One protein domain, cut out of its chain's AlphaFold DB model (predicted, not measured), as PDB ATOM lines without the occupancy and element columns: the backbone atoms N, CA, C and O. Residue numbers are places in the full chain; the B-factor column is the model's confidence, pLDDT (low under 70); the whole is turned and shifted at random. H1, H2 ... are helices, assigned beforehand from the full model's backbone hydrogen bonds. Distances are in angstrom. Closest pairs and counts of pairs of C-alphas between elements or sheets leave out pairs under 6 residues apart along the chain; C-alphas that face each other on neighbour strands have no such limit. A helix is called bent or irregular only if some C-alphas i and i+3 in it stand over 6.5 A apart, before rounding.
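AT A GLANCE: This is residues 2 to 219 of the 707 residues of the protein "Hypothetical protein" of Aplanochytrium stocchinoi (UniProt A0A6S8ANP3). Two clusters of crossed helices sit end to end along the longest axis, H1 to H4 in one and H6 to H8 with H11 to H14 in the other, and short H9 bridges them near the middle. H10 packs on H14 beside this bridge; H15 touches no helix, and residues 199 to 219 trail from it, looping out past H4. The printed part has 218 residues with fifteen named helices, H1 to H15 in order, and no named strand: the class is all helix. It is compact, with a radius of gyration of the C-alphas of 17.0 A and spans of 53 by 38 by 31 A.

HOW THE PARTS SIT: H1, residues 2 to 16, touches H2, residues 18 to 21, with residues 10 to 15 alone; the closest C-alphas are those of Ser 14 and Ala 21, 4.5 A. H3, residues 26 to 37, is irregular, with C-alphas 29 and 32 7.0 A apart, and touches H1 at a steep tilt of 61 degrees, opposite ways, closest at C-alphas Leu 6 and Phe 31, 6.3 A. H4, residues 41 to 54, touches H3 at a steep tilt of 50 degrees, closest at C-alphas Val 34 and Ala 44, 5.3 A. The hub H6, residues 68 to 81, touches five helices, among them H5, residues 59 to 62, only just, with 3 pairs of C-alphas within 8 A; H7, residues 83 to 91; and H8, residues 96 to 99. H9, residues 101 to 105, only just touches H3, with 3 pairs, closest at C-alphas Leu 29 and Cys 105, 5.4 A. H11, residues 133 to 144, touches H6 at C-alphas Val 74 and Ala 139, 5.6 A, and H9 at C-alphas Leu 103 and Ala 138, 6.5 A. H14, residues 170 to 185, is about perpendicular to H11 at 73 degrees; their closest C-alphas, Thr 137 and Ala 177, are 5.0 A apart. H10, residues 114 to 125, touches residues 170 to 174 of H14. H12, residues 146 to 149, touches no helix; H13, residues 155 to 161, only just touches H8, with 3 pairs. Every O i to N i+4 pair is within hydrogen-bond range in H1, H4, H6, H7, H9, H10 and H11, against 6 of 8 in H3, 2 of 3 in H13, 8 of 12 in H14 and 1 of 2 in H15, residues 193 to 198; H2, H5, H8 and H12 are too short for one.

IN THESE COORDINATES: H1 begins at C-alpha 2 (107.227, 125.417, 95.442) and is 21.1 A long; H4, H6 and H14 measure 20.1, 19.7 and 20.2 A. H15 ends at C-alpha 198 (108.026, 158.780, 89.779).

THE WHOLE: The C-alphas farthest apart, Asn 153 and Asp 210, are 54.9 A apart. The printed part has no cut, and no link between helices is long. Mean pLDDT of the printed part is 88.5; residues 190 to 203 are under 70.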
ATOM      1  N   MET A   2     106.960 123.964  95.314       86.06
ATOM      2  CA  MET A   2     107.227 125.417  95.442       86.06
ATOM      3  C   MET A   2     107.570 126.107  94.109       86.06
ATOM      4  O   MET A   2     107.003 127.155  93.837       86.06
ATOM      5  N   PHE A   3     108.390 125.497  93.242       87.62
ATOM      6  CA  PHE A   3     108.692 126.069  91.917       87.62
ATOM      7  C   PHE A   3     107.435 126.311  91.062       87.62
ATOM      8  O   PHE A   3     107.257 127.416  90.582       87.62
ATOM      9  N   LEU A   4     106.493 125.359  91.015       90.19
ATOM     10  CA  LEU A   4     105.182 125.524  90.356       90.19
ATOM     11  C   LEU A   4     104.335 126.686  90.926       90.19
ATOM     12  O   LEU A   4     103.478 127.216  90.229       90.19
ATOM     13  N   LYS A   5     104.534 127.083  92.194       91.12
ATOM     14  CA  LYS A   5     103.884 128.277  92.774       91.12
ATOM     15  C   LYS A   5     104.590 129.558  92.333       91.12
ATOM     16  O   LYS A   5     103.921 130.517  91.973       91.12
ATOM     17  N   LEU A   6     105.925 129.558  92.339       93.81
ATOM     18  CA  LEU A   6     106.729 130.672  91.829       93.81
ATOM     19  C   LEU A   6     106.412 130.930  90.349       93.81
ATOM     20  O   LEU A   6     106.111 132.056  89.992       93.81
ATOM     21  N   GLU A   7     106.374 129.885  89.527       93.94
ATOM     22  CA  GLU A   7     105.986 129.912  88.110       93.94
ATOM     23  C   GLU A   7     104.604 130.550  87.886       93.94
ATOM     24  O   GLU A   7     104.467 131.454  87.066       93.94
ATOM     25  N   ARG A   8     103.588 130.158  88.668       94.25
ATOM     26  CA  ARG A   8     102.248 130.773  88.622       94.25
ATOM     27  C   ARG A   8     102.254 132.252  88.999       94.25
ATOM     28  O   ARG A   8     101.588 133.042  88.341       94.25
ATOM     29  N   ILE A   9     102.987 132.624  90.047       95.19
ATOM     30  CA  ILE A   9     103.045 134.009  90.538       95.19
ATOM     31  C   ILE A   9     103.836 134.894  89.562       95.19
ATOM     32  O   ILE A   9     103.406 136.003  89.268       95.19
ATOM     33  N   LEU A  10     104.927 134.386  88.981       95.62
ATOM     34  CA  LEU A  10     105.660 135.042  87.895       95.62
ATOM     35  C   LEU A  10     104.795 135.187  86.636       95.62
ATOM     36  O   LEU A  10     104.806 136.245  86.014       95.62
ATOM     37  N   SER A  11     104.003 134.168  86.289       95.06
ATOM     38  CA  SER A  11     103.035 134.245  85.190       95.06
ATOM     39  C   SER A  11     101.970 135.314  85.459       95.06
ATOM     40  O   SER A  11     101.721 136.152  84.596       95.06
ATOM     41  N   ALA A  12     101.410 135.387  86.671       94.88
ATOM     42  CA  ALA A  12     100.476 136.450  87.050       94.88
ATOM     43  C   ALA A  12     101.117 137.852  86.985       94.88
ATOM     44  O   ALA A  12     100.517 138.772  86.437       94.88
ATOM     45  N   LEU A  13     102.362 138.014  87.457       95.00
ATOM     46  CA  LEU A  13     103.110 139.277  87.343       95.00
ATOM     47  C   LEU A  13     103.400 139.648  85.877       95.00
ATOM     48  O   LEU A  13     103.343 140.821  85.522       95.00
ATOM     49  N   SER A  14     103.642 138.654  85.017       93.62
ATOM     50  CA  SER A  14     103.834 138.825  83.567       93.62
ATOM     51  C   SER A  14     102.561 139.277  82.842       93.62
ATOM     52  O   SER A  14     102.651 140.039  81.885       93.62
ATOM     53  N   HIS A  15     101.381 138.851  83.310       92.31
ATOM     54  CA  HIS A  15     100.093 139.360  82.821       92.31
ATOM     55  C   HIS A  15      99.770 140.757  83.379       92.31
ATOM     56  O   HIS A  15      99.109 141.540  82.705       92.31
ATOM     57  N   TRP A  16     100.237 141.082  84.590       92.62
ATOM     58  CA  TRP A  16     100.068 142.409  85.195       92.62
ATOM     59  C   TRP A  16     100.916 143.491  84.509       92.62
ATOM     60  O   TRP A  16     100.444 144.615  84.335       92.62
ATOM     61  N   SER A  17     102.151 143.180  84.102       91.88
ATOM     62  CA  SER A  17     102.987 144.120  83.349       91.88
ATOM     63  C   SER A  17     103.988 143.413  82.419       91.88
ATOM     64  O   SER A  17     104.777 142.592  82.897       91.88
ATOM     65  N   PRO A  18     104.043 143.769  81.115       91.19
ATOM     66  CA  PRO A  18     104.941 143.152  80.135       91.19
ATOM     67  C   PRO A  18     106.418 143.093  80.540       91.19
ATOM     68  O   PRO A  18     107.094 142.116  80.222       91.19
ATOM     69  N   VAL A  19     106.936 144.087  81.275       92.31
ATOM     70  CA  VAL A  19     108.355 144.099  81.684       92.31
ATOM     71  C   VAL A  19     108.697 142.960  82.649       92.31
ATOM     72  O   VAL A  19     109.824 142.467  82.645       92.31
ATOM     73  N   MET A  20     107.721 142.476  83.423       93.75
ATOM     74  CA  MET A  20     107.909 141.361  84.355       93.75
ATOM     75  C   MET A  20     108.216 140.060  83.602       93.75
ATOM     76  O   MET A  20     109.095 139.310  84.023       93.75
ATOM     77  N   ALA A  21     107.585 139.851  82.442       90.50
ATOM     78  CA  ALA A  21     107.853 138.712  81.563       90.50
ATOM     79  C   ALA A  21     109.285 138.721  80.998       90.50
ATOM     80  O   ALA A  21     109.868 137.665  80.765       90.50
ATOM     81  N   GLN A  22     109.857 139.912  80.789       89.31
ATOM     82  CA  GLN A  22     111.175 140.099  80.171       89.31
ATOM     83  C   GLN A  22     112.321 140.257  81.196       89.31
ATOM     84  O   GLN A  22     113.468 140.484  80.803       89.31
ATOM     85  N   THR A  23     112.038 140.177  82.507       91.19
ATOM     86  CA  THR A  23     113.006 140.471  83.583       91.19
ATOM     87  C   THR A  23     113.619 139.204  84.186       91.19
ATOM     88  O   THR A  23     113.028 138.535  85.033       91.19
ATOM     89  N   SER A  24     114.869 138.917  83.817       89.94
ATOM     90  CA  SER A  24     115.605 137.703  84.208       89.94
ATOM     91  C   SER A  24     115.817 137.514  85.717       89.94
ATOM     92  O   SER A  24     115.896 136.380  86.184       89.94
ATOM     93  N   TYR A  25     115.898 138.599  86.494       91.06
ATOM     94  CA  TYR A  25     116.125 138.556  87.945       91.06
ATOM     95  C   TYR A  25     114.839 138.489  88.788       91.06
ATOM     96  O   TYR A  25     114.913 138.291  90.003       91.06
ATOM     97  N   LEU A  26     113.658 138.610  88.170       93.69
ATOM     98  CA  LEU A  26     112.368 138.587  88.868       93.69
ATOM     99  C   LEU A  26     112.130 137.310  89.711       93.69
ATOM    100  O   LEU A  26     111.598 137.441  90.815       93.69
ATOM    101  N   PRO A  27     112.560 136.093  89.304       94.56
ATOM    102  CA  PRO A  27     112.437 134.902  90.147       94.56
ATOM    103  C   PRO A  27     113.134 135.039  91.508       94.56
ATOM    104  O   PRO A  27     112.569 134.619  92.517       94.56
ATOM    105  N   ASN A  28     114.315 135.667  91.553       93.25
ATOM    106  CA  ASN A  28     115.078 135.874  92.791       93.25
ATOM    107  C   ASN A  28     114.418 136.926  93.693       93.25
ATOM    108  O   ASN A  28     114.409 136.765  94.911       93.25
ATOM    109  N   LEU A  29     113.814 137.952  93.084       94.50
ATOM    110  CA  LEU A  29     113.070 139.000  93.780       94.50
ATOM    111  C   LEU A  29     111.804 138.442  94.455       94.50
ATOM    112  O   LEU A  29     111.479 138.796  95.584       94.50
ATOM    113  N   VAL A  30     111.079 137.564  93.752       95.56
ATOM    114  CA  VAL A  30     109.738 137.092  94.140       95.56
ATOM    115  C   VAL A  30     109.786 135.858  95.050       95.56
ATOM    116  O   VAL A  30     108.957 135.722  95.954       95.56
ATOM    117  N   PHE A  31     110.755 134.955  94.858       94.94
ATOM    118  CA  PHE A  31     110.851 133.684  95.593       94.94
ATOM    119  C   PHE A  31     110.797 133.790  97.133       94.94
ATOM    120  O   PHE A  31     110.130 132.939  97.735       94.94
ATOM    121  N   PRO A  32     111.401 134.796  97.801       94.62
ATOM    122  CA  PRO A  32     111.308 134.941  99.255       94.62
ATOM    123  C   PRO A  32     109.863 135.057  99.759       94.62
ATOM    124  O   PRO A  32     109.485 134.356 100.696       94.62
ATOM    125  N   PHE A  33     109.013 135.837  99.085       94.00
ATOM    126  CA  PHE A  33     107.603 135.995  99.465       94.00
ATOM    127  C   PHE A  33     106.812 134.696  99.247       94.00
ATOM    128  O   PHE A  33     106.065 134.265 100.127       94.00
ATOM    129  N   VAL A  34     107.051 133.987  98.134       94.25
ATOM    130  CA  VAL A  34     106.459 132.655  97.878       94.25
ATOM    131  C   VAL A  34     106.854 131.646  98.966       94.25
ATOM    132  O   VAL A  34     106.048 130.799  99.367       94.25
ATOM    133  N   LYS A  35     108.088 131.749  99.473       92.88
ATOM    134  CA  LYS A  35     108.618 130.923 100.564       92.88
ATOM    135  C   LYS A  35     108.008 131.274 101.926       92.88
ATOM    136  O   LYS A  35     107.867 130.362 102.730       92.88
ATOM    137  N   VAL A  36     107.617 132.527 102.179       92.25
ATOM    138  CA  VAL A  36     106.936 132.950 103.422       92.25
ATOM    139  C   VAL A  36     105.468 132.526 103.439       92.25
ATOM    140  O   VAL A  36     105.031 131.836 104.357       92.25
ATOM    141  N   PHE A  37     104.695 132.893 102.415       89.56
ATOM    142  CA  PHE A  37     103.240 132.698 102.431       89.56
ATOM    143  C   PHE A  37     102.797 131.242 102.227       89.56
ATOM    144  O   PHE A  37     101.646 130.917 102.522       89.56
ATOM    145  N   HIS A  38     103.695 130.355 101.767       84.38
ATOM    146  CA  HIS A  38     103.557 128.892 101.653       84.38
ATOM    147  C   HIS A  38     102.289 128.369 100.941       84.38
ATOM    148  O   HIS A  38     102.358 127.792  99.851       84.38
ATOM    149  N   ARG A  39     101.122 128.489 101.585       82.81
ATOM    150  CA  ARG A  39      99.803 128.092 101.074       82.81
ATOM    151  C   ARG A  39      99.116 129.225 100.306       82.81
ATOM    152  O   ARG A  39      98.524 128.930  99.273       82.81
ATOM    153  N   TYR A  40      99.251 130.472 100.755       90.19
ATOM    154  CA  TYR A  40      98.512 131.632 100.246       90.19
ATOM    155  C   TYR A  40      99.167 132.220  98.981       90.19
ATOM    156  O   TYR A  40      99.940 133.170  99.047       90.19
ATOM    157  N   GLU A  41      98.875 131.622  97.819       91.00
ATOM    158  CA  GLU A  41      99.389 132.071  96.507       91.00
ATOM    159  C   GLU A  41      98.979 133.523  96.171       91.00
ATOM    160  O   GLU A  41      99.801 134.261  95.637       91.00
ATOM    161  N   MET A  42      97.770 133.955  96.561       91.19
ATOM    162  CA  MET A  42      97.280 135.330  96.364       91.19
ATOM    163  C   MET A  42      98.099 136.354  97.165       91.19
ATOM    164  O   MET A  42      98.715 137.235  96.579       91.19
ATOM    165  N   CYS A  43      98.225 136.169  98.483       92.12
ATOM    166  CA  CYS A  43      98.980 137.089  99.343       92.12
ATOM    167  C   CYS A  43     100.472 137.155  98.970       92.12
ATOM    168  O   CYS A  43     101.106 138.198  99.123       92.12
ATOM    169  N   ALA A  44     101.037 136.062  98.441       93.94
ATOM    170  CA  ALA A  44     102.390 136.051  97.887       93.94
ATOM    171  C   ALA A  44     102.517 136.930  96.630       93.94
ATOM    172  O   ALA A  44     103.503 137.656  96.503       93.94
ATOM    173  N   PHE A  45     101.530 136.879  95.729       94.50
ATOM    174  CA  PHE A  45     101.443 137.757  94.560       94.50
ATOM    175  C   PHE A  45     101.245 139.221  94.979       94.50
ATOM    176  O   PHE A  45     102.054 140.063  94.602       94.50
ATOM    177  N   GLU A  46     100.244 139.517  95.813       93.31
ATOM    178  CA  GLU A  46      99.925 140.874  96.281       93.31
ATOM    179  C   GLU A  46     101.104 141.511  97.028       93.31
ATOM    180  O   GLU A  46     101.410 142.682  96.810       93.31
ATOM    181  N   THR A  47     101.821 140.746  97.861       92.75
ATOM    182  CA  THR A  47     103.018 141.242  98.560       92.75
ATOM    183  C   THR A  47     104.167 141.490  97.590       92.75
ATOM    184  O   THR A  47     104.776 142.554  97.644       92.75
ATOM    185  N   ALA A  48     104.457 140.559  96.673       93.75
ATOM    186  CA  ALA A  48     105.513 140.750  95.679       93.75
ATOM    187  C   ALA A  48     105.220 141.954  94.764       93.75
ATOM    188  O   ALA A  48     106.101 142.778  94.529       93.75
ATOM    189  N   MET A  49     103.970 142.103  94.319       92.31
ATOM    190  CA  MET A  49     103.490 143.249  93.550       92.31
ATOM    191  C   MET A  49     103.600 144.554  94.355       92.31
ATOM    192  O   MET A  49     104.134 145.535  93.844       92.31
ATOM    193  N   SER A  50     103.181 144.566  95.625       90.38
ATOM    194  CA  SER A  50     103.321 145.727  96.521       90.38
ATOM    195  C   SER A  50     104.782 146.119  96.732       90.38
ATOM    196  O   SER A  50     105.104 147.307  96.772       90.38
ATOM    197  N   VAL A  51     105.681 145.136  96.841       91.19
ATOM    198  CA  VAL A  51     107.125 145.360  96.959       91.19
ATOM    199  C   VAL A  51     107.689 145.973  95.680       91.19
ATOM    200  O   VAL A  51     108.396 146.983  95.740       91.19
ATOM    201  N   ILE A  52     107.313 145.416  94.526       91.19
ATOM    202  CA  ILE A  52     107.704 145.914  93.205       91.19
ATOM    203  C   ILE A  52     107.219 147.352  92.990       91.19
ATOM    204  O   ILE A  52     107.998 148.202  92.568       91.19
ATOM    205  N   PHE A  53     105.960 147.639  93.321       86.31
ATOM    206  CA  PHE A  53     105.328 148.934  93.070       86.31
ATOM    207  C   PHE A  53     105.834 150.053  93.995       86.31
ATOM    208  O   PHE A  53     105.794 151.213  93.600       86.31
ATOM    209  N   ASN A  54     106.337 149.729  95.197       84.69
ATOM    210  CA  ASN A  54     106.734 150.731  96.196       84.69
ATOM    211  C   ASN A  54     108.261 150.850  96.417       84.69
ATOM    212  O   ASN A  54     108.767 151.970  96.448       84.69
ATOM    213  N   TRP A  55     109.022 149.750  96.528       86.94
ATOM    214  CA  TRP A  55     110.486 149.803  96.757       86.94
ATOM    215  C   TRP A  55     111.316 149.536  95.498       86.94
ATOM    216  O   TRP A  55     112.411 150.085  95.365       86.94
ATOM    217  N   CYS A  56     110.807 148.728  94.562       89.38
ATOM    218  CA  CYS A  56     111.451 148.499  93.261       89.38
ATOM    219  C   CYS A  56     110.859 149.378  92.144       89.38
ATOM    220  O   CYS A  56     111.108 149.124  90.964       89.38
ATOM    221  N   SER A  57     110.085 150.407  92.508       85.38
ATOM    222  CA  SER A  57     109.218 151.171  91.602       85.38
ATOM    223  C   SER A  57     109.966 151.772  90.413       85.38
ATOM    224  O   SER A  57     109.441 151.790  89.304       85.38
ATOM    225  N   SER A  58     111.203 152.219  90.634       86.25
ATOM    226  CA  SER A  58     112.075 152.813  89.625       86.25
ATOM    227  C   SER A  58     113.002 151.810  88.933       86.25
ATOM    228  O   SER A  58     113.655 152.163  87.953       86.25
ATOM    229  N   TRP A  59     113.112 150.567  89.417       89.88
ATOM    230  CA  TRP A  59     114.217 149.678  89.027       89.88
ATOM    231  C   TRP A  59     114.184 149.300  87.542       89.88
ATOM    232  O   TRP A  59     115.225 149.136  86.910       89.88
ATOM    233  N   PHE A  60     112.980 149.233  86.978       91.00
ATOM    234  CA  PHE A  60     112.711 148.821  85.604       91.00
ATOM    235  C   PHE A  60     112.918 149.951  84.575       91.00
ATOM    236  O   PHE A  60     112.916 149.684  83.376       91.00
ATOM    237  N   ILE A  61     113.189 151.191  85.010       88.19
ATOM    238  CA  ILE A  61     113.530 152.319  84.119       88.19
ATOM    239  C   ILE A  61     114.824 152.029  83.341       88.19
ATOM    240  O   ILE A  61     114.952 152.412  82.182       88.19
ATOM    241  N   SER A  62     115.780 151.338  83.972       85.88
ATOM    242  CA  SER A  62     117.088 150.997  83.387       85.88
ATOM    243  C   SER A  62     117.072 149.726  82.516       85.88
ATOM    244  O   SER A  62     118.118 149.353  81.981       85.88
ATOM    245  N   TYR A  63     115.913 149.071  82.358       88.50
ATOM    246  CA  TYR A  63     115.760 147.817  81.610       88.50
ATOM    247  C   TYR A  63     116.368 147.913  80.189       88.50
ATOM    248  O   TYR A  63     116.103 148.897  79.493       88.50
ATOM    249  N   PRO A  64     117.162 146.924  79.722       86.88
ATOM    250  CA  PRO A  64     117.376 145.583  80.292       86.88
ATOM    251  C   PRO A  64     118.407 145.486  81.430       86.88
ATOM    252  O   PRO A  64     118.609 144.401  81.974       86.88
ATOM    253  N   HIS A  65     119.066 146.583  81.798       86.81
ATOM    254  CA  HIS A  65     120.120 146.586  82.813       86.81
ATOM    255  C   HIS A  65     119.549 146.529  84.244       86.81
ATOM    256  O   HIS A  65     118.378 146.865  84.465       86.81
ATOM    257  N   PRO A  66     120.374 146.161  85.245       89.12
ATOM    258  CA  PRO A  66     120.109 146.442  86.657       89.12
ATOM    259  C   PRO A  66     119.791 147.931  86.909       89.12
ATOM    260  O   PRO A  66     120.072 148.776  86.057       89.12
ATOM    261  N   PRO A  67     119.233 148.296  88.078       91.00
ATOM    262  CA  PRO A  67     118.776 149.656  88.357       91.00
ATOM    263  C   PRO A  67     119.952 150.614  88.609       91.00
ATOM    264  O   PRO A  67     120.251 150.959  89.751       91.00
ATOM    265  N   VAL A  68     120.617 151.049  87.534       89.75
ATOM    266  CA  VAL A  68     121.889 151.799  87.561       89.75
ATOM    267  C   VAL A  68     121.825 152.988  88.521       89.75
ATOM    268  O   VAL A  68     122.643 153.079  89.423       89.75
ATOM    269  N   HIS A  69     120.772 153.800  88.440       86.81
ATOM    270  CA  HIS A  69     120.540 154.962  89.306       86.81
ATOM    271  C   HIS A  69     120.417 154.645  90.816       86.81
ATOM    272  O   HIS A  69     120.674 155.512  91.647       86.81
ATOM    273  N   VAL A  70     120.022 153.422  91.193       89.62
ATOM    274  CA  VAL A  70     120.010 152.959  92.597       89.62
ATOM    275  C   VAL A  70     121.405 152.491  93.012       89.62
ATOM    276  O   VAL A  70     121.841 152.749  94.133       89.62
ATOM    277  N   LEU A  71     122.114 151.818  92.103       92.88
ATOM    278  CA  LEU A  71     123.472 151.317  92.315       92.88
ATOM    279  C   LEU A  71     124.486 152.472  92.424       92.88
ATOM    280  O   LEU A  71     125.271 152.490  93.367       92.88
ATOM    281  N   GLU A  72     124.380 153.484  91.560       90.19
ATOM    282  CA  GLU A  72     125.116 154.755  91.628       90.19
ATOM    283  C   GLU A  72     124.882 155.472  92.963       90.19
ATOM    284  O   GLU A  72     125.836 155.900  93.608       90.19
ATOM    285  N   GLY A  73     123.630 155.541  93.435       89.44
ATOM    286  CA  GLY A  73     123.311 156.111  94.746       89.44
ATOM    287  C   GLY A  73     123.983 155.363  95.907       89.44
ATOM    288  O   GLY A  73     124.391 155.983  96.888       89.44
ATOM    289  N   VAL A  74     124.147 154.039  95.800       92.19
ATOM    290  CA  VAL A  74     124.873 153.224  96.792       92.19
ATOM    291  C   VAL A  74     126.393 153.423  96.694       92.19
ATOM    292  O   VAL A  74     127.045 153.533  97.737       92.19
ATOM    293  N   ASP A  75     126.957 153.523  95.484       92.81
ATOM    294  CA  ASP A  75     128.364 153.892  95.243       92.81
ATOM    295  C   ASP A  75     128.677 155.284  95.836       92.81
ATOM    296  O   ASP A  75     129.641 155.435  96.591       92.81
ATOM    297  N   GLU A  76     127.838 156.300  95.584       90.94
ATOM    298  CA  GLU A  76     127.984 157.649  96.157       90.94
ATOM    299  C   GLU A  76     127.965 157.634  97.689       90.94
ATOM    300  O   GLU A  76     128.848 158.213  98.330       90.94
ATOM    301  N   VAL A  77     126.986 156.952  98.293       91.00
ATOM    302  CA  VAL A  77     126.882 156.832  99.753       91.00
ATOM    303  C   VAL A  77     128.130 156.181 100.343       91.00
ATOM    304  O   VAL A  77     128.642 156.665 101.351       91.00
ATOM    305  N   LEU A  78     128.655 155.116  99.734       92.62
ATOM    306  CA  LEU A  78     129.854 154.440 100.234       92.62
ATOM    307  C   LEU A  78     131.116 155.289 100.061       92.62
ATOM    308  O   LEU A  78     131.927 155.366 100.985       92.62
ATOM    309  N   LYS A  79     131.241 156.002  98.939       92.31
ATOM    310  CA  LYS A  79     132.309 156.977  98.675       92.31
ATOM    311  C   LYS A  79     132.325 158.127  99.692       92.31
ATOM    312  O   LYS A  79     133.407 158.583 100.063       92.31
ATOM    313  N   LEU A  80     131.151 158.564 100.161       90.00
ATOM    314  CA  LEU A  80     130.990 159.601 101.191       90.00
ATOM    315  C   LEU A  80     131.186 159.066 102.621       90.00
ATOM    316  O   LEU A  80     131.866 159.707 103.418       90.00
ATOM    317  N   CYS A  81     130.631 157.894 102.951       90.38
ATOM    318  CA  CYS A  81     130.696 157.313 104.298       90.38
ATOM    319  C   CYS A  81     132.061 156.689 104.627       90.38
ATOM    320  O   CYS A  81     132.534 156.785 105.757       90.38
ATOM    321  N   ASN A  82     132.675 155.986 103.670       92.25
ATOM    322  CA  ASN A  82     133.932 155.268 103.861       92.25
ATOM    323  C   ASN A  82     134.709 155.170 102.538       92.25
ATOM    324  O   ASN A  82     134.806 154.109 101.915       92.25
ATOM    325  N   LYS A  83     135.324 156.292 102.143       94.31
ATOM    326  CA  LYS A  83     136.178 156.388 100.948       94.31
ATOM    327  C   LYS A  83     137.252 155.289 100.876       94.31
ATOM    328  O   LYS A  83     137.556 154.831  99.784       94.31
ATOM    329  N   ARG A  84     137.803 154.836 102.014       95.81
ATOM    330  CA  ARG A  84     138.818 153.763 102.048       95.81
ATOM    331  C   ARG A  84     138.246 152.425 101.573       95.81
ATOM    332  O   ARG A  84     138.887 151.760 100.768       95.81
ATOM    333  N   LEU A  85     137.060 152.043 102.053       95.06
ATOM    334  CA  LEU A  85     136.366 150.840 101.582       95.06
ATOM    335  C   LEU A  85     135.989 150.965 100.102       95.06
ATOM    336  O   LEU A  85     136.212 150.033  99.340       95.06
ATOM    337  N   PHE A  86     135.454 152.121  99.700       95.19
ATOM    338  CA  PHE A  86     135.069 152.384  98.313       95.19
ATOM    339  C   PHE A  86     136.257 152.228  97.349       95.19
ATOM    340  O   PHE A  86     136.176 151.448  96.404       95.19
ATOM    341  N   THR A  87     137.388 152.886  97.626       94.69
ATOM    342  CA  THR A  87     138.605 152.761  96.810       94.69
ATOM    343  C   THR A  87     139.136 151.323  96.793       94.69
ATOM    344  O   THR A  87     139.383 150.810  95.712       94.69
ATOM    345  N   HIS A  88     139.182 150.614  97.929       95.25
ATOM    346  CA  HIS A  88     139.599 149.198  97.967       95.25
ATOM    347  C   HIS A  88     138.741 148.284  97.076       95.25
ATOM    348  O   HIS A  88     139.265 147.392  96.411       95.25
ATOM    349  N   LEU A  89     137.421 148.499  97.039       93.56
ATOM    350  CA  LEU A  89     136.521 147.745  96.160       93.56
ATOM    351  C   LEU A  89     136.777 148.067  94.677       93.56
ATOM    352  O   LEU A  89     136.808 147.144  93.863       93.56
ATOM    353  N   GLN A  90     137.029 149.336  94.336       93.94
ATOM    354  CA  GLN A  90     137.403 149.742  92.974       93.94
ATOM    355  C   GLN A  90     138.769 149.180  92.548       93.94
ATOM    356  O   GLN A  90     138.883 148.654  91.443       93.94
ATOM    357  N   ASP A  91     139.774 149.209  93.428       94.69
ATOM    358  CA  ASP A  91     141.114 148.650  93.189       94.69
ATOM    359  C   ASP A  91     141.061 147.123  92.978       94.69
ATOM    360  O   ASP A  91     141.796 146.566  92.163       94.69
ATOM    361  N   CYS A  92     140.133 146.436  93.657       92.69
ATOM    362  CA  CYS A  92     139.824 145.020  93.426       92.69
ATOM    363  C   CYS A  92     138.989 144.761  92.151       92.69
ATOM    364  O   CYS A  92     138.690 143.606  91.842       92.69
ATOM    365  N   GLY A  93     138.585 145.800  91.413       92.19
ATOM    366  CA  GLY A  93     137.792 145.697  90.187       92.19
ATOM    367  C   GLY A  93     136.313 145.358  90.405       92.19
ATOM    368  O   GLY A  93     135.716 144.703  89.546       92.19
ATOM    369  N   LEU A  94     135.725 145.743  91.544       93.31
ATOM    370  CA  LEU A  94     134.288 145.623  91.818       93.31
ATOM    371  C   LEU A  94     133.528 146.917  91.475       93.31
ATOM    372  O   LEU A  94     134.076 148.016  91.510       93.31
ATOM    373  N   THR A  95     132.237 146.763  91.189       93.06
ATOM    374  CA  THR A  95     131.254 147.838  90.968       93.06
ATOM    375  C   THR A  95     130.035 147.609  91.868       93.06
ATOM    376  O   THR A  95     129.861 146.507  92.401       93.06
ATOM    377  N   ALA A  96     129.133 148.588  92.017       92.12
ATOM    378  CA  ALA A  96     127.878 148.363  92.741       92.12
ATOM    379  C   ALA A  96     127.029 147.202  92.172       92.12
ATOM    380  O   ALA A  96     126.300 146.553  92.924       92.12
ATOM    381  N   GLU A  97     127.180 146.844  90.893       93.25
ATOM    382  CA  GLU A  97     126.564 145.639  90.317       93.25
ATOM    383  C   GLU A  97     127.143 144.328  90.888       93.25
ATOM    384  O   GLU A  97     126.426 143.340  91.025       93.25
ATOM    385  N   THR A  98     128.417 144.298  91.296       92.50
ATOM    386  CA  THR A  98     129.024 143.093  91.888       92.50
ATOM    387  C   THR A  98     128.816 142.981  93.399       92.50
ATOM    388  O   THR A  98     128.839 141.867  93.915       92.50
ATOM    389  N   TYR A  99     128.624 144.099  94.120       93.69
ATOM    390  CA  TYR A  99     128.515 144.089  95.590       93.69
ATOM    391  C   TYR A  99     127.133 144.472  96.150       93.69
ATOM    392  O   TYR A  99     126.700 143.879  97.135       93.69
ATOM    393  N   ALA A 100     126.417 145.431  95.551       94.88
ATOM    394  CA  ALA A 100     125.115 145.895  96.048       94.88
ATOM    395  C   ALA A 100     123.946 145.198  95.345       94.88
ATOM    396  O   ALA A 100     122.958 144.842  95.990       94.88
ATOM    397  N   TRP A 101     124.054 144.959  94.036       95.19
ATOM    398  CA  TRP A 101     122.978 144.328  93.273       95.19
ATOM    399  C   TRP A 101     122.618 142.901  93.734       95.19
ATOM    400  O   TRP A 101     121.421 142.642  93.826       95.19
ATOM    401  N   PRO A 102     123.549 142.000  94.132       94.75
ATOM    402  CA  PRO A 102     123.184 140.685  94.678       94.75
ATOM    403  C   PRO A 102     122.333 140.771  95.954       94.75
ATOM    404  O   PRO A 102     121.423 139.966  96.160       94.75
ATOM    405  N   LEU A 103     122.587 141.788  96.787       95.50
ATOM    406  CA  LEU A 103     121.808 142.066  97.995       95.50
ATOM    407  C   LEU A 103     120.399 142.551  97.631       95.50
ATOM    408  O   LEU A 103     119.419 142.123  98.232       95.50
ATOM    409  N   LEU A 104     120.282 143.422  96.628       94.81
ATOM    410  CA  LEU A 104     119.010 144.019  96.215       94.81
ATOM    411  C   LEU A 104     118.136 143.059  95.390       94.81
ATOM    412  O   LEU A 104     116.942 142.959  95.658       94.81
ATOM    413  N   CYS A 105     118.697 142.308  94.439       93.50
ATOM    414  CA  CYS A 105     117.922 141.437  93.546       93.50
ATOM    415  C   CYS A 105     117.439 140.138  94.213       93.50
ATOM    416  O   CYS A 105     116.401 139.609  93.826       93.50
ATOM    417  N   SER A 106     118.138 139.663  95.252       93.69
ATOM    418  CA  SER A 106     117.645 138.623  96.171       93.69
ATOM    419  C   SER A 106     116.801 139.194  97.322       93.69
ATOM    420  O   SER A 106     116.334 138.444  98.182       93.69
ATOM    421  N   VAL A 107     116.665 140.525  97.384       94.75
ATOM    422  CA  VAL A 107     116.092 141.308  98.489       94.75
ATOM    423  C   VAL A 107     116.530 140.783  99.862       94.75
ATOM    424  O   VAL A 107     115.734 140.443 100.739       94.75
ATOM    425  N   PHE A 108     117.854 140.685 100.002       96.00
ATOM    426  CA  PHE A 108     118.635 140.224 101.149       96.00
ATOM    427  C   PHE A 108     118.462 138.744 101.539       96.00
ATOM    428  O   PHE A 108     119.068 138.296 102.512       96.00
ATOM    429  N   SER A 109     117.709 137.942 100.777       94.94
ATOM    430  CA  SER A 109     117.462 136.528 101.107       94.94
ATOM    431  C   SER A 109     118.658 135.586 100.883       94.94
ATOM    432  O   SER A 109     118.672 134.497 101.455       94.94
ATOM    433  N   GLU A 110     119.676 135.996 100.109       94.06
ATOM    434  CA  GLU A 110     120.954 135.265  99.996       94.06
ATOM    435  C   GLU A 110     121.872 135.470 101.222       94.06
ATOM    436  O   GLU A 110     122.668 134.587 101.541       94.06
ATOM    437  N   VAL A 111     121.770 136.610 101.925       95.19
ATOM    438  CA  VAL A 111     122.722 137.009 102.990       95.19
ATOM    439  C   VAL A 111     122.143 137.025 104.406       95.19
ATOM    440  O   VAL A 111     122.907 136.911 105.361       95.19
ATOM    441  N   LEU A 112     120.823 137.130 104.565       95.00
ATOM    442  CA  LEU A 112     120.140 137.005 105.856       95.00
ATOM    443  C   LEU A 112     119.656 135.565 106.064       95.00
ATOM    444  O   LEU A 112     119.222 134.901 105.117       95.00
ATOM    445  N   SER A 113     119.667 135.082 107.307       94.06
ATOM    446  CA  SER A 113     118.891 133.896 107.688       94.06
ATOM    447  C   SER A 113     117.382 134.195 107.664       94.06
ATOM    448  O   SER A 113     116.956 135.341 107.529       94.06
ATOM    449  N   LYS A 114     116.539 133.160 107.790       93.19
ATOM    450  CA  LYS A 114     115.073 133.304 107.688       93.19
ATOM    451  C   LYS A 114     114.513 134.341 108.669       93.19
ATOM    452  O   LYS A 114     113.692 135.163 108.276       93.19
ATOM    453  N   ASP A 115     114.912 134.264 109.932       94.06
ATOM    454  CA  ASP A 115     114.268 135.040 110.994       94.06
ATOM    455  C   ASP A 115     114.838 136.469 111.056       94.06
ATOM    456  O   ASP A 115     114.101 137.424 111.281       94.06
ATOM    457  N   GLU A 116     116.117 136.633 110.701       95.44
ATOM    458  CA  GLU A 116     116.737 137.926 110.383       95.44
ATOM    459  C   GLU A 116     116.037 138.636 109.211       95.44
ATOM    460  O   GLU A 116     115.734 139.827 109.293       95.44
ATOM    461  N   TRP A 117     115.749 137.903 108.131       96.25
ATOM    462  CA  TRP A 117     115.065 138.423 106.945       96.25
ATOM    463  C   TRP A 117     113.643 138.897 107.264       96.25
ATOM    464  O   TRP A 117     113.241 139.959 106.799       96.25
ATOM    465  N   LEU A 118     112.905 138.161 108.103       95.50
ATOM    466  CA  LEU A 118     111.573 138.572 108.561       95.50
ATOM    467  C   LEU A 118     111.637 139.883 109.362       95.50
ATOM    468  O   LEU A 118     110.960 140.839 108.998       95.50
ATOM    469  N   ILE A 119     112.532 139.981 110.354       95.31
ATOM    470  CA  ILE A 119     112.724 141.207 111.156       95.31
ATOM    471  C   ILE A 119     113.123 142.405 110.273       95.31
ATOM    472  O   ILE A 119     112.681 143.533 110.503       95.31
ATOM    473  N   PHE A 120     113.956 142.183 109.250       95.44
ATOM    474  CA  PHE A 120     114.323 143.224 108.288       95.44
ATOM    475  C   PHE A 120     113.108 143.728 107.494       95.44
ATOM    476  O   PHE A 120     112.927 144.939 107.341       95.44
ATOM    477  N   TRP A 121     112.254 142.815 107.030       94.19
ATOM    478  CA  TRP A 121     111.059 143.166 106.269       94.19
ATOM    479  C   TRP A 121     109.956 143.799 107.112       94.19
ATOM    480  O   TRP A 121     109.343 144.754 106.643       94.19
ATOM    481  N   ASP A 122     109.779 143.389 108.369       93.75
ATOM    482  CA  ASP A 122     108.894 144.081 109.316       93.75
ATOM    483  C   ASP A 122     109.299 145.561 109.457       93.75
ATOM    484  O   ASP A 122     108.453 146.459 109.415       93.75
ATOM    485  N   HIS A 123     110.604 145.851 109.536       91.56
ATOM    486  CA  HIS A 123     111.110 147.225 109.562       91.56
ATOM    487  C   HIS A 123     110.875 147.998 108.252       91.56
ATOM    488  O   HIS A 123     110.607 149.201 108.324       91.56
ATOM    489  N   LEU A 124     110.944 147.347 107.082       90.31
ATOM    490  CA  LEU A 124     110.606 147.966 105.791       90.31
ATOM    491  C   LEU A 124     109.103 148.267 105.697       90.31
ATOM    492  O   LEU A 124     108.737 149.416 105.457       90.31
ATOM    493  N   PHE A 125     108.237 147.281 105.950       89.56
ATOM    494  CA  PHE A 125     106.778 147.439 105.890       89.56
ATOM    495  C   PHE A 125     106.241 148.445 106.923       89.56
ATOM    496  O   PHE A 125     105.258 149.128 106.649       89.56
ATOM    497  N   THR A 126     106.915 148.608 108.067       88.88
ATOM    498  CA  THR A 126     106.598 149.642 109.077       88.88
ATOM    499  C   THR A 126     107.083 151.050 108.676       88.88
ATOM    500  O   THR A 126     106.713 152.034 109.309       88.88
ATOM    501  N   ASN A 127     107.909 151.189 107.629       85.12
ATOM    502  CA  ASN A 127     108.432 152.474 107.137       85.12
ATOM    503  C   ASN A 127     108.136 152.693 105.630       85.12
ATOM    504  O   ASN A 127     109.071 152.932 104.856       85.12
ATOM    505  N   PRO A 128     106.860 152.650 105.192       79.56
ATOM    506  CA  PRO A 128     106.489 152.765 103.777       79.56
ATOM    507  C   PRO A 128     106.871 154.125 103.162       79.56
ATOM    508  O   PRO A 128     107.188 154.204 101.978       79.56
ATOM    509  N   ASP A 129     106.933 155.192 103.964       76.38
ATOM    510  CA  ASP A 129     107.336 156.539 103.525       76.38
ATOM    511  C   ASP A 129     108.836 156.659 103.181       76.38
ATOM    512  O   ASP A 129     109.313 157.727 102.792       76.38
ATOM    513  N   LYS A 130     109.616 155.583 103.361       79.25
ATOM    514  CA  LYS A 130     111.078 155.560 103.193       79.25
ATOM    515  C   LYS A 130     111.518 154.482 102.187       79.25
ATOM    516  O   LYS A 130     112.295 153.600 102.560       79.25
ATOM    517  N   PRO A 131     111.114 154.541 100.901       75.56
ATOM    518  CA  PRO A 131     111.526 153.547  99.899       75.56
ATOM    519  C   PRO A 131     113.058 153.434  99.767       75.56
ATOM    520  O   PRO A 131     113.598 152.340  99.607       75.56
ATOM    521  N   GLY A 132     113.784 154.543  99.970       83.38
ATOM    522  CA  GLY A 132     115.251 154.578 100.020       83.38
ATOM    523  C   GLY A 132     115.903 153.770 101.159       83.38
ATOM    524  O   GLY A 132     117.118 153.589 101.139       83.38
ATOM    525  N   LEU A 133     115.145 153.242 102.131       87.81
ATOM    526  CA  LEU A 133     115.678 152.395 103.207       87.81
ATOM    527  C   LEU A 133     116.232 151.055 102.686       87.81
ATOM    528  O   LEU A 133     117.205 150.535 103.237       87.81
ATOM    529  N   LEU A 134     115.669 150.513 101.601       91.25
ATOM    530  CA  LEU A 134     116.156 149.273 100.990       91.25
ATOM    531  C   LEU A 134     117.591 149.429 100.422       91.25
ATOM    532  O   LEU A 134     118.480 148.706 100.883       91.25
ATOM    533  N   PRO A 135     117.896 150.397  99.529       91.62
ATOM    534  CA  PRO A 135     119.276 150.650  99.100       91.62
ATOM    535  C   PRO A 135     120.164 151.263 100.199       91.62
ATOM    536  O   PRO A 135     121.354 150.949 100.244       91.62
ATOM    537  N   ALA A 136     119.614 152.020 101.162       92.12
ATOM    538  CA  ALA A 136     120.372 152.435 102.352       92.12
ATOM    539  C   ALA A 136     120.919 151.231 103.135       92.12
ATOM    540  O   ALA A 136     122.031 151.284 103.661       92.12
ATOM    541  N   THR A 137     120.165 150.128 103.178       94.56
ATOM    542  CA  THR A 137     120.595 148.888 103.839       94.56
ATOM    543  C   THR A 137     121.706 148.175 103.061       94.56
ATOM    544  O   THR A 137     122.587 147.588 103.685       94.56
ATOM    545  N   ALA A 138     121.758 148.287 101.728       95.06
ATOM    546  CA  ALA A 138     122.853 147.724 100.926       95.06
ATOM    547  C   ALA A 138     124.180 148.453 101.199       95.06
ATOM    548  O   ALA A 138     125.205 147.816 101.456       95.06
ATOM    549  N   ALA A 139     124.143 149.789 101.256       94.56
ATOM    550  CA  ALA A 139     125.282 150.588 101.704       94.56
ATOM    551  C   ALA A 139     125.663 150.264 103.164       94.56
ATOM    552  O   ALA A 139     126.836 150.039 103.469       94.56
ATOM    553  N   ALA A 140     124.680 150.168 104.067       94.81
ATOM    554  CA  ALA A 140     124.920 149.841 105.472       94.81
ATOM    555  C   ALA A 140     125.530 148.440 105.671       94.81
ATOM    556  O   ALA A 140     126.400 148.290 106.522       94.81
ATOM    557  N   TYR A 141     125.151 147.434 104.875       96.06
ATOM    558  CA  TYR A 141     125.738 146.087 104.927       96.06
ATOM    559  C   TYR A 141     127.239 146.122 104.597       96.06
ATOM    560  O   TYR A 141     128.058 145.547 105.317       96.06
ATOM    561  N   CYS A 142     127.619 146.885 103.568       95.00
ATOM    562  CA  CYS A 142     129.019 147.087 103.193       95.00
ATOM    563  C   CYS A 142     129.804 147.853 104.276       95.00
ATOM    564  O   CYS A 142     130.941 147.499 104.582       95.00
ATOM    565  N   LEU A 143     129.194 148.859 104.914       93.81
ATOM    566  CA  LEU A 143     129.800 149.568 106.049       93.81
ATOM    567  C   LEU A 143     129.948 148.672 107.292       93.81
ATOM    568  O   LEU A 143     130.976 148.736 107.966       93.81
ATOM    569  N   TYR A 144     128.964 147.813 107.577       95.25
ATOM    570  CA  TYR A 144     128.959 146.900 108.727       95.25
ATOM    571  C   TYR A 144     130.114 145.897 108.641       95.25
ATOM    572  O   TYR A 144     130.871 145.729 109.595       95.25
ATOM    573  N   PHE A 145     130.303 145.297 107.463       95.31
ATOM    574  CA  PHE A 145     131.390 144.358 107.186       95.31
ATOM    575  C   PHE A 145     132.666 145.020 106.640       95.31
ATOM    576  O   PHE A 145     133.552 144.325 106.146       95.31
ATOM    577  N   SER A 146     132.807 146.345 106.756       94.69
ATOM    578  CA  SER A 146     133.926 147.106 106.174       94.69
ATOM    579  C   SER A 146     135.312 146.561 106.542       94.69
ATOM    580  O   SER A 146     136.156 146.416 105.661       94.69
ATOM    581  N   ASN A 147     135.537 146.176 107.802       93.75
ATOM    582  CA  ASN A 147     136.795 145.558 108.244       93.75
ATOM    583  C   ASN A 147     137.056 144.190 107.583       93.75
ATOM    584  O   ASN A 147     138.194 143.879 107.245       93.75
ATOM    585  N   SER A 148     136.012 143.379 107.378       94.06
ATOM    586  CA  SER A 148     136.111 142.079 106.702       94.06
ATOM    587  C   SER A 148     136.375 142.250 105.206       94.06
ATOM    588  O   SER A 148     137.258 141.594 104.664       94.06
ATOM    589  N   LEU A 149     135.675 143.180 104.552       94.12
ATOM    590  CA  LEU A 149     135.858 143.502 103.133       94.12
ATOM    591  C   LEU A 149     137.263 144.059 102.850       94.12
ATOM    592  O   LEU A 149     137.916 143.605 101.916       94.12
ATOM    593  N   LEU A 150     137.778 144.947 103.711       94.81
ATOM    594  CA  LEU A 150     139.152 145.470 103.640       94.81
ATOM    595  C   LEU A 150     140.245 144.410 103.888       94.81
ATOM    596  O   LEU A 150     141.417 144.694 103.654       94.81
ATOM    597  N   SER A 151     139.895 143.210 104.368       94.31
ATOM    598  CA  SER A 151     140.833 142.081 104.505       94.31
ATOM    599  C   SER A 151     140.851 141.144 103.285       94.31
ATOM    600  O   SER A 151     141.723 140.280 103.181       94.31
ATOM    601  N   LEU A 152     139.899 141.302 102.357       93.50
ATOM    602  CA  LEU A 152     139.751 140.469 101.167       93.50
ATOM    603  C   LEU A 152     140.315 141.195  99.939       93.50
ATOM    604  O   LEU A 152     139.726 142.148  99.436       93.50
ATOM    605  N   ASN A 153     141.439 140.690  99.427       91.62
ATOM    606  CA  ASN A 153     142.192 141.284  98.310       91.62
ATOM    607  C   ASN A 153     141.931 140.582  96.959       91.62
ATOM    608  O   ASN A 153     142.727 140.697  96.029       91.62
ATOM    609  N   ARG A 154     140.877 139.762  96.860       91.50
ATOM    610  CA  ARG A 154     140.558 138.952  95.672       91.50
ATOM    611  C   ARG A 154     139.110 139.161  95.260       91.50
ATOM    612  O   ARG A 154     138.204 138.841  96.029       91.50
ATOM    613  N   LYS A 155     138.901 139.593  94.011       93.06
ATOM    614  CA  LYS A 155     137.572 139.820  93.428       93.06
ATOM    615  C   LYS A 155     136.619 138.641  93.640       93.06
ATOM    616  O   LYS A 155     135.564 138.818  94.235       93.06
ATOM    617  N   CYS A 156     137.043 137.428  93.288       93.44
ATOM    618  CA  CYS A 156     136.210 136.228  93.408       93.44
ATOM    619  C   CYS A 156     135.842 135.849  94.851       93.44
ATOM    620  O   CYS A 156     134.906 135.080  95.047       93.44
ATOM    621  N   ASP A 157     136.571 136.327  95.861       93.62
ATOM    622  CA  ASP A 157     136.268 136.042  97.268       93.62
ATOM    623  C   ASP A 157     135.393 137.151  97.883       93.62
ATOM    624  O   ASP A 157     134.507 136.850  98.684       93.62
ATOM    625  N   LEU A 158     135.531 138.397  97.408       92.62
ATOM    626  CA  LEU A 158     134.566 139.481  97.638       92.62
ATOM    627  C   LEU A 158     133.197 139.165  97.001       92.62
ATOM    628  O   LEU A 158     132.176 139.253  97.674       92.62
ATOM    629  N   GLU A 159     133.151 138.718  95.744       94.06
ATOM    630  CA  GLU A 159     131.905 138.343  95.046       94.06
ATOM    631  C   GLU A 159     131.142 137.217  95.767       94.06
ATOM    632  O   GLU A 159     129.915 137.255  95.864       94.06
ATOM    633  N   LYS A 160     131.856 136.236  96.340       93.25
ATOM    634  CA  LYS A 160     131.255 135.192  97.192       93.25
ATOM    635  C   LYS A 160     130.749 135.746  98.526       93.25
ATOM    636  O   LYS A 160     129.764 135.232  99.049       93.25
ATOM    637  N   PHE A 161     131.397 136.768  99.089       94.94
ATOM    638  CA  PHE A 161     131.003 137.365 100.368       94.94
ATOM    639  C   PHE A 161     129.597 137.985 100.311       94.94
ATOM    640  O   PHE A 161     128.809 137.803 101.240       94.94
ATOM    641  N   PHE A 162     129.246 138.643  99.201       94.25
ATOM    642  CA  PHE A 162     127.919 139.243  98.980       94.25
ATOM    643  C   PHE A 162     126.815 138.234  98.606       94.25
ATOM    644  O   PHE A 162     125.667 138.631  98.422       94.25
ATOM    645  N   ARG A 163     127.143 136.936  98.530       93.25
ATOM    646  CA  ARG A 163     126.213 135.817  98.269       93.25
ATOM    647  C   ARG A 163     126.190 134.770  99.387       93.25
ATOM    648  O   ARG A 163     125.669 133.669  99.213       93.25
ATOM    649  N   ARG A 164     126.811 135.079 100.527       92.62
ATOM    650  CA  ARG A 164     126.947 134.179 101.674       92.62
ATOM    651  C   ARG A 164     126.292 134.797 102.904       92.62
ATOM    652  O   ARG A 164     126.495 135.972 103.191       92.62
ATOM    653  N   GLN A 165     125.589 133.975 103.678       92.19
ATOM    654  CA  GLN A 165     125.132 134.347 105.016       92.19
ATOM    655  C   GLN A 165     126.330 134.527 105.962       92.19
ATOM    656  O   GLN A 165     127.130 133.605 106.155       92.19
ATOM    657  N   ASN A 166     126.441 135.721 106.548       90.94
ATOM    658  CA  ASN A 166     127.477 136.105 107.508       90.94
ATOM    659  C   ASN A 166     126.799 136.549 108.818       90.94
ATOM    660  O   ASN A 166     125.756 137.195 108.747       90.94
ATOM    661  N   PRO A 167     127.359 136.251 110.005       90.25
ATOM    662  CA  PRO A 167     126.721 136.587 111.279       90.25
ATOM    663  C   PRO A 167     126.615 138.108 111.471       90.25
ATOM    664  O   PRO A 167     127.614 138.828 111.403       90.25
ATOM    665  N   LEU A 168     125.400 138.591 111.729       93.12
ATOM    666  CA  LEU A 168     125.063 140.011 111.831       93.12
ATOM    667  C   LEU A 168     123.965 140.253 112.873       93.12
ATOM    668  O   LEU A 168     123.280 139.336 113.306       93.12
ATOM    669  N   ASP A 169     123.796 141.509 113.277       94.19
ATOM    670  CA  ASP A 169     122.620 141.956 114.026       94.19
ATOM    671  C   ASP A 169     121.770 142.842 113.109       94.19
ATOM    672  O   ASP A 169     122.164 143.962 112.769       94.19
ATOM    673  N   VAL A 170     120.592 142.347 112.715       94.50
ATOM    674  CA  VAL A 170     119.645 143.078 111.858       94.50
ATOM    675  C   VAL A 170     119.191 144.386 112.494       94.50
ATOM    676  O   VAL A 170     119.063 145.383 111.789       94.50
ATOM    677  N   LYS A 171     118.991 144.436 113.816       92.88
ATOM    678  CA  LYS A 171     118.532 145.658 114.496       92.88
ATOM    679  C   LYS A 171     119.617 146.729 114.443       92.88
ATOM    680  O   LYS A 171     119.322 147.891 114.167       92.88
ATOM    681  N   ARG A 172     120.885 146.337 114.606       93.81
ATOM    682  CA  ARG A 172     122.041 147.222 114.405       93.81
ATOM    683  C   ARG A 172     122.233 147.619 112.938       93.81
ATOM    684  O   ARG A 172     122.519 148.785 112.677       93.81
ATOM    685  N   LEU A 173     122.042 146.701 111.989       95.25
ATOM    686  CA  LEU A 173     122.130 146.975 110.548       95.25
ATOM    687  C   LEU A 173     121.058 147.982 110.093       95.25
ATOM    688  O   LEU A 173     121.396 149.004 109.499       95.25
ATOM    689  N   VAL A 174     119.788 147.746 110.435       92.75
ATOM    690  CA  VAL A 174     118.650 148.636 110.135       92.75
ATOM    691  C   VAL A 174     118.757 149.961 110.892       92.75
ATOM    692  O   VAL A 174     118.447 151.020 110.340       92.75
ATOM    693  N   GLY A 175     119.241 149.926 112.137       91.88
ATOM    694  CA  GLY A 175     119.545 151.119 112.921       91.88
ATOM    695  C   GLY A 175     120.613 151.989 112.256       91.88
ATOM    696  O   GLY A 175     120.462 153.207 112.210       91.88
ATOM    697  N   MET A 176     121.651 151.385 111.674       92.12
ATOM    698  CA  MET A 176     122.676 152.102 110.912       92.12
ATOM    699  C   MET A 176     122.131 152.613 109.567       92.12
ATOM    700  O   MET A 176     122.300 153.790 109.245       92.12
ATOM    701  N   ALA A 177     121.391 151.780 108.827       91.50
ATOM    702  CA  ALA A 177     120.751 152.159 107.566       91.50
ATOM    703  C   ALA A 177     119.829 153.381 107.720       91.50
ATOM    704  O   ALA A 177     119.896 154.300 106.908       91.50
ATOM    705  N   ASN A 178     119.029 153.450 108.790       87.44
ATOM    706  CA  ASN A 178     118.217 154.631 109.098       87.44
ATOM    707  C   ASN A 178     119.063 155.816 109.601       87.44
ATOM    708  O   ASN A 178     118.979 156.914 109.051       87.44
ATOM    709  N   ASN A 179     119.863 155.617 110.656       86.44
ATOM    710  CA  ASN A 179     120.408 156.732 111.438       86.44
ATOM    711  C   ASN A 179     121.714 157.323 110.894       86.44
ATOM    712  O   ASN A 179     121.980 158.495 111.163       86.44
ATOM    713  N   THR A 180     122.531 156.556 110.160       81.19
ATOM    714  CA  THR A 180     123.806 157.048 109.600       81.19
ATOM    715  C   THR A 180     123.770 157.197 108.084       81.19
ATOM    716  O   THR A 180     124.326 158.167 107.573       81.19
ATOM    717  N   VAL A 181     123.094 156.291 107.368       86.00
ATOM    718  CA  VAL A 181     122.980 156.357 105.905       86.00
ATOM    719  C   VAL A 181     121.808 157.244 105.484       86.00
ATOM    720  O   VAL A 181     122.025 158.336 104.964       86.00
ATOM    721  N   LEU A 182     120.565 156.821 105.737       84.44
ATOM    722  CA  LEU A 182     119.370 157.487 105.212       84.44
ATOM    723  C   LEU A 182     119.204 158.915 105.762       84.44
ATOM    724  O   LEU A 182     118.850 159.819 105.010       84.44
ATOM    725  N   LYS A 183     119.521 159.148 107.043       83.62
ATOM    726  CA  LYS A 183     119.447 160.485 107.659       83.62
ATOM    727  C   LYS A 183     120.404 161.513 107.037       83.62
ATOM    728  O   LYS A 183     120.036 162.678 106.932       83.62
ATOM    729  N   ASN A 184     121.613 161.099 106.654       80.56
ATOM    730  CA  ASN A 184     122.676 162.016 106.219       80.56
ATOM    731  C   ASN A 184     122.825 162.074 104.690       80.56
ATOM    732  O   ASN A 184     123.205 163.108 104.149       80.56
ATOM    733  N   TYR A 185     122.514 160.973 103.999       80.12
ATOM    734  CA  TYR A 185     122.744 160.789 102.562       80.12
ATOM    735  C   TYR A 185     121.520 160.221 101.823       80.12
ATOM    736  O   TYR A 185     121.617 159.835 100.660       80.12
ATOM    737  N   GLY A 186     120.346 160.173 102.465       73.00
ATOM    738  CA  GLY A 186     119.112 159.647 101.865       73.00
ATOM    739  C   GLY A 186     118.654 160.384 100.606       73.00
ATOM    740  O   GLY A 186     117.960 159.795  99.784       73.00
ATOM    741  N   GLY A 187     119.097 161.632 100.413       72.19
ATOM    742  CA  GLY A 187     118.944 162.343  99.145       72.19
ATOM    743  C   GLY A 187     119.628 161.607  97.992       72.19
ATOM    744  O   GLY A 187     118.976 161.322  96.995       72.19
ATOM    745  N   ASN A 188     120.907 161.241  98.139       75.31
ATOM    746  CA  ASN A 188     121.730 160.598  97.104       75.31
ATOM    747  C   ASN A 188     121.125 159.274  96.606       75.31
ATOM    748  O   ASN A 188     121.041 159.052  95.402       75.31
ATOM    749  N   LEU A 189     120.571 158.463  97.513       73.00
ATOM    750  CA  LEU A 189     119.895 157.193  97.196       73.00
ATOM    751  C   LEU A 189     118.623 157.335  96.335       73.00
ATOM    752  O   LEU A 189     118.120 156.337  95.824       73.00
ATOM    753  N   VAL A 190     118.077 158.548  96.207       64.31
ATOM    754  CA  VAL A 190     116.811 158.851  95.511       64.31
ATOM    755  C   VAL A 190     116.984 160.073  94.580       64.31
ATOM    756  O   VAL A 190     116.014 160.670  94.115       64.31
ATOM    757  N   ASN A 191     118.223 160.513  94.315       52.94
ATOM    758  CA  ASN A 191     118.461 161.894  93.869       52.94
ATOM    759  C   ASN A 191     118.202 162.148  92.383       52.94
ATOM    760  O   ASN A 191     118.093 163.313  91.987       52.94
ATOM    761  N   SER A 192     118.076 161.095  91.572       54.81
ATOM    762  CA  SER A 192     117.725 161.234  90.161       54.81
ATOM    763  C   SER A 192     116.395 161.975  90.012       54.81
ATOM    764  O   SER A 192     115.372 161.600  90.592       54.81
ATOM    765  N   ASN A 193     116.391 163.023  89.186       53.41
ATOM    766  CA  ASN A 193     115.190 163.812  88.900       53.41
ATOM    767  C   ASN A 193     114.092 162.988  88.195       53.41
ATOM    768  O   ASN A 193     112.941 163.414  88.169       53.41
ATOM    769  N   LEU A 194     114.428 161.797  87.680       54.31
ATOM    770  CA  LEU A 194     113.466 160.796  87.216       54.31
ATOM    771  C   LEU A 194     112.685 160.200  88.398       54.31
ATOM    772  O   LEU A 194     111.459 160.244  88.415       54.31
ATOM    773  N   VAL A 195     113.386 159.726  89.434       54.34
ATOM    774  CA  VAL A 195     112.774 159.108  90.624       54.34
ATOM    775  C   VAL A 195     111.918 160.123  91.390       54.34
ATOM    776  O   VAL A 195     110.824 159.792  91.832       54.34
ATOM    777  N   LYS A 196     112.337 161.394  91.451       55.16
ATOM    778  CA  LYS A 196     111.539 162.482  92.053       55.16
ATOM    779  C   LYS A 196     110.220 162.779  91.324       55.16
ATOM    780  O   LYS A 196     109.303 163.284  91.960       55.16
ATOM    781  N   LYS A 197     110.106 162.465  90.025       52.88
ATOM    782  CA  LYS A 197     108.833 162.522  89.276       52.88
ATOM    783  C   LYS A 197     107.992 161.248  89.427       52.88
ATOM    784  O   LYS A 197     106.783 161.303  89.240       52.88
ATOM    785  N   ILE A 198     108.633 160.120  89.734       57.06
ATOM    786  CA  ILE A 198     108.026 158.780  89.779       57.06
ATOM    787  C   ILE A 198     107.562 158.389  91.192       57.06
ATOM    788  O   ILE A 198     106.665 157.562  91.324       57.06
ATOM    789  N   ASN A 199     108.095 159.024  92.243       53.16
ATOM    790  CA  ASN A 199     107.596 158.928  93.620       53.16
ATOM    791  C   ASN A 199     106.230 159.628  93.781       53.16
ATOM    792  O   ASN A 199     106.087 160.659  94.444       53.16
ATOM    793  N   THR A 200     105.197 159.021  93.202       52.84
ATOM    794  CA  THR A 200     103.839 159.111  93.735       52.84
ATOM    795  C   THR A 200     103.809 158.521  95.155       52.84
ATOM    796  O   THR A 200     104.719 157.803  95.572       52.84
ATOM    797  N   LYS A 201     102.795 158.883  95.949       57.91
ATOM    798  CA  LYS A 201     102.693 158.468  97.361       57.91
ATOM    799  C   LYS A 201     102.709 156.940  97.484       57.91
ATOM    800  O   LYS A 201     102.002 156.274  96.727       57.91
ATOM    801  N   THR A 202     103.444 156.409  98.465       63.16
ATOM    802  CA  THR A 202     103.503 154.969  98.738       63.16
ATOM    803  C   THR A 202     102.091 154.400  98.897       63.16
ATOM    804  O   THR A 202     101.300 154.885  99.704       63.16
ATOM    805  N   SER A 203     101.764 153.381  98.106       63.56
ATOM    806  CA  SER A 203     100.421 152.799  98.013       63.56
ATOM    807  C   SER A 203     100.358 151.498  98.809       63.56
ATOM    808  O   SER A 203     100.406 150.392  98.270       63.56
ATOM    809  N   LEU A 204     100.320 151.660 100.133       72.19
ATOM    810  CA  LEU A 204     100.170 150.584 101.107       72.19
ATOM    811  C   LEU A 204      99.040 150.941 102.089       72.19
ATOM    812  O   LEU A 204      99.160 151.952 102.783       72.19
ATOM    813  N   PRO A 205      97.960 150.139 102.175       71.81
ATOM    814  CA  PRO A 205      97.669 148.958 101.350       71.81
ATOM    815  C   PRO A 205      97.483 149.298  99.859       71.81
ATOM    816  O   PRO A 205      97.313 150.463  99.494       71.81
ATOM    817  N   LEU A 206      97.493 148.270  99.001       81.50
ATOM    818  CA  LEU A 206      97.050 148.413  97.610       81.50
ATOM    819  C   LEU A 206      95.613 148.977  97.579       81.50
ATOM    820  O   LEU A 206      94.809 148.631  98.451       81.50
ATOM    821  N   PRO A 207      95.269 149.838  96.604       80.69
ATOM    822  CA  PRO A 207      93.935 150.416  96.520       80.69
ATOM    823  C   PRO A 207      92.886 149.330  96.256       80.69
ATOM    824  O   PRO A 207      93.067 148.470  95.396       80.69
ATOM    825  N   ILE A 208      91.777 149.393  96.992       81.12
ATOM    826  CA  ILE A 208      90.635 148.492  96.818       81.12
ATOM    827  C   ILE A 208      89.853 148.937  95.576       81.12
ATOM    828  O   ILE A 208      89.402 150.080  95.509       81.12
ATOM    829  N   GLY A 209      89.678 148.033  94.613       82.56
ATOM    830  CA  GLY A 209      88.936 148.267  93.375       82.56
ATOM    831  C   GLY A 209      88.941 147.034  92.468       82.56
ATOM    832  O   GLY A 209      89.526 146.008  92.813       82.56
ATOM    833  N   ASP A 210      88.303 147.143  91.303       81.75
ATOM    834  CA  ASP A 210      88.095 146.016  90.377       81.75
ATOM    835  C   ASP A 210      89.365 145.579  89.619       81.75
ATOM    836  O   ASP A 210      89.371 144.545  88.948       81.75
ATOM    837  N   SER A 211      90.447 146.363  89.688       86.31
ATOM    838  CA  SER A 211      91.709 146.085  89.000       86.31
ATOM    839  C   SER A 211      92.932 146.593  89.768       86.31
ATOM    840  O   SER A 211      92.868 147.520  90.576       86.31
ATOM    841  N   TYR A 212      94.076 145.959  89.508       89.44
ATOM    842  CA  TYR A 212      95.362 146.321  90.097       89.44
ATOM    843  C   TYR A 212      95.963 147.582  89.447       89.44
ATOM    844  O   TYR A 212      95.882 147.719  88.224       89.44
ATOM    845  N   PRO A 213      96.646 148.462  90.213       87.50
ATOM    846  CA  PRO A 213      97.402 149.591  89.669       87.50
ATOM    847  C   PRO A 213      98.312 149.210  88.498       87.50
ATOM    848  O   PRO A 213      99.140 148.306  88.613       87.50
ATOM    849  N   VAL A 214      98.180 149.922  87.377       87.50
ATOM    850  CA  VAL A 214      98.999 149.696  86.178       87.50
ATOM    851  C   VAL A 214     100.443 150.115  86.455       87.50
ATOM    852  O   VAL A 214     100.705 151.250  86.850       87.50
ATOM    853  N   PHE A 215     101.394 149.209  86.224       88.69
ATOM    854  CA  PHE A 215     102.818 149.530  86.294       88.69
ATOM    855  C   PHE A 215     103.288 150.147  84.972       88.69
ATOM    856  O   PHE A 215     103.084 149.555  83.916       88.69
ATOM    857  N   THR A 216     103.928 151.318  85.027       86.69
ATOM    858  CA  THR A 216     104.348 152.097  83.841       86.69
ATOM    859  C   THR A 216     105.824 152.515  83.858       86.69
ATOM    860  O   THR A 216     106.305 153.123  82.904       86.69
ATOM    861  N   ASN A 217     106.573 152.184  84.915       86.00
ATOM    862  CA  ASN A 217     107.930 152.693  85.164       86.00
ATOM    863  C   ASN A 217     109.027 151.911  84.412       86.00
ATOM    864  O   ASN A 217     110.007 151.462  85.010       86.00
ATOM    865  N   TYR A 218     108.864 151.719  83.103       89.62
ATOM    866  CA  TYR A 218     109.814 151.011  82.242       89.62
ATOM    867  C   TYR A 218     109.825 151.581  80.811       89.62
ATOM    868  O   TYR A 218     108.838 152.178  80.375       89.62
ATOM    869  N   PRO A 219     110.917 151.410  80.041       89.81
ATOM    870  CA  PRO A 219     110.996 151.878  78.660       89.81
ATOM    871  C   PRO A 219     110.156 150.985  77.731       89.81
ATOM    872  O   PRO A 219     110.680 150.052  77.123       89.81
TER     873      PRO A 219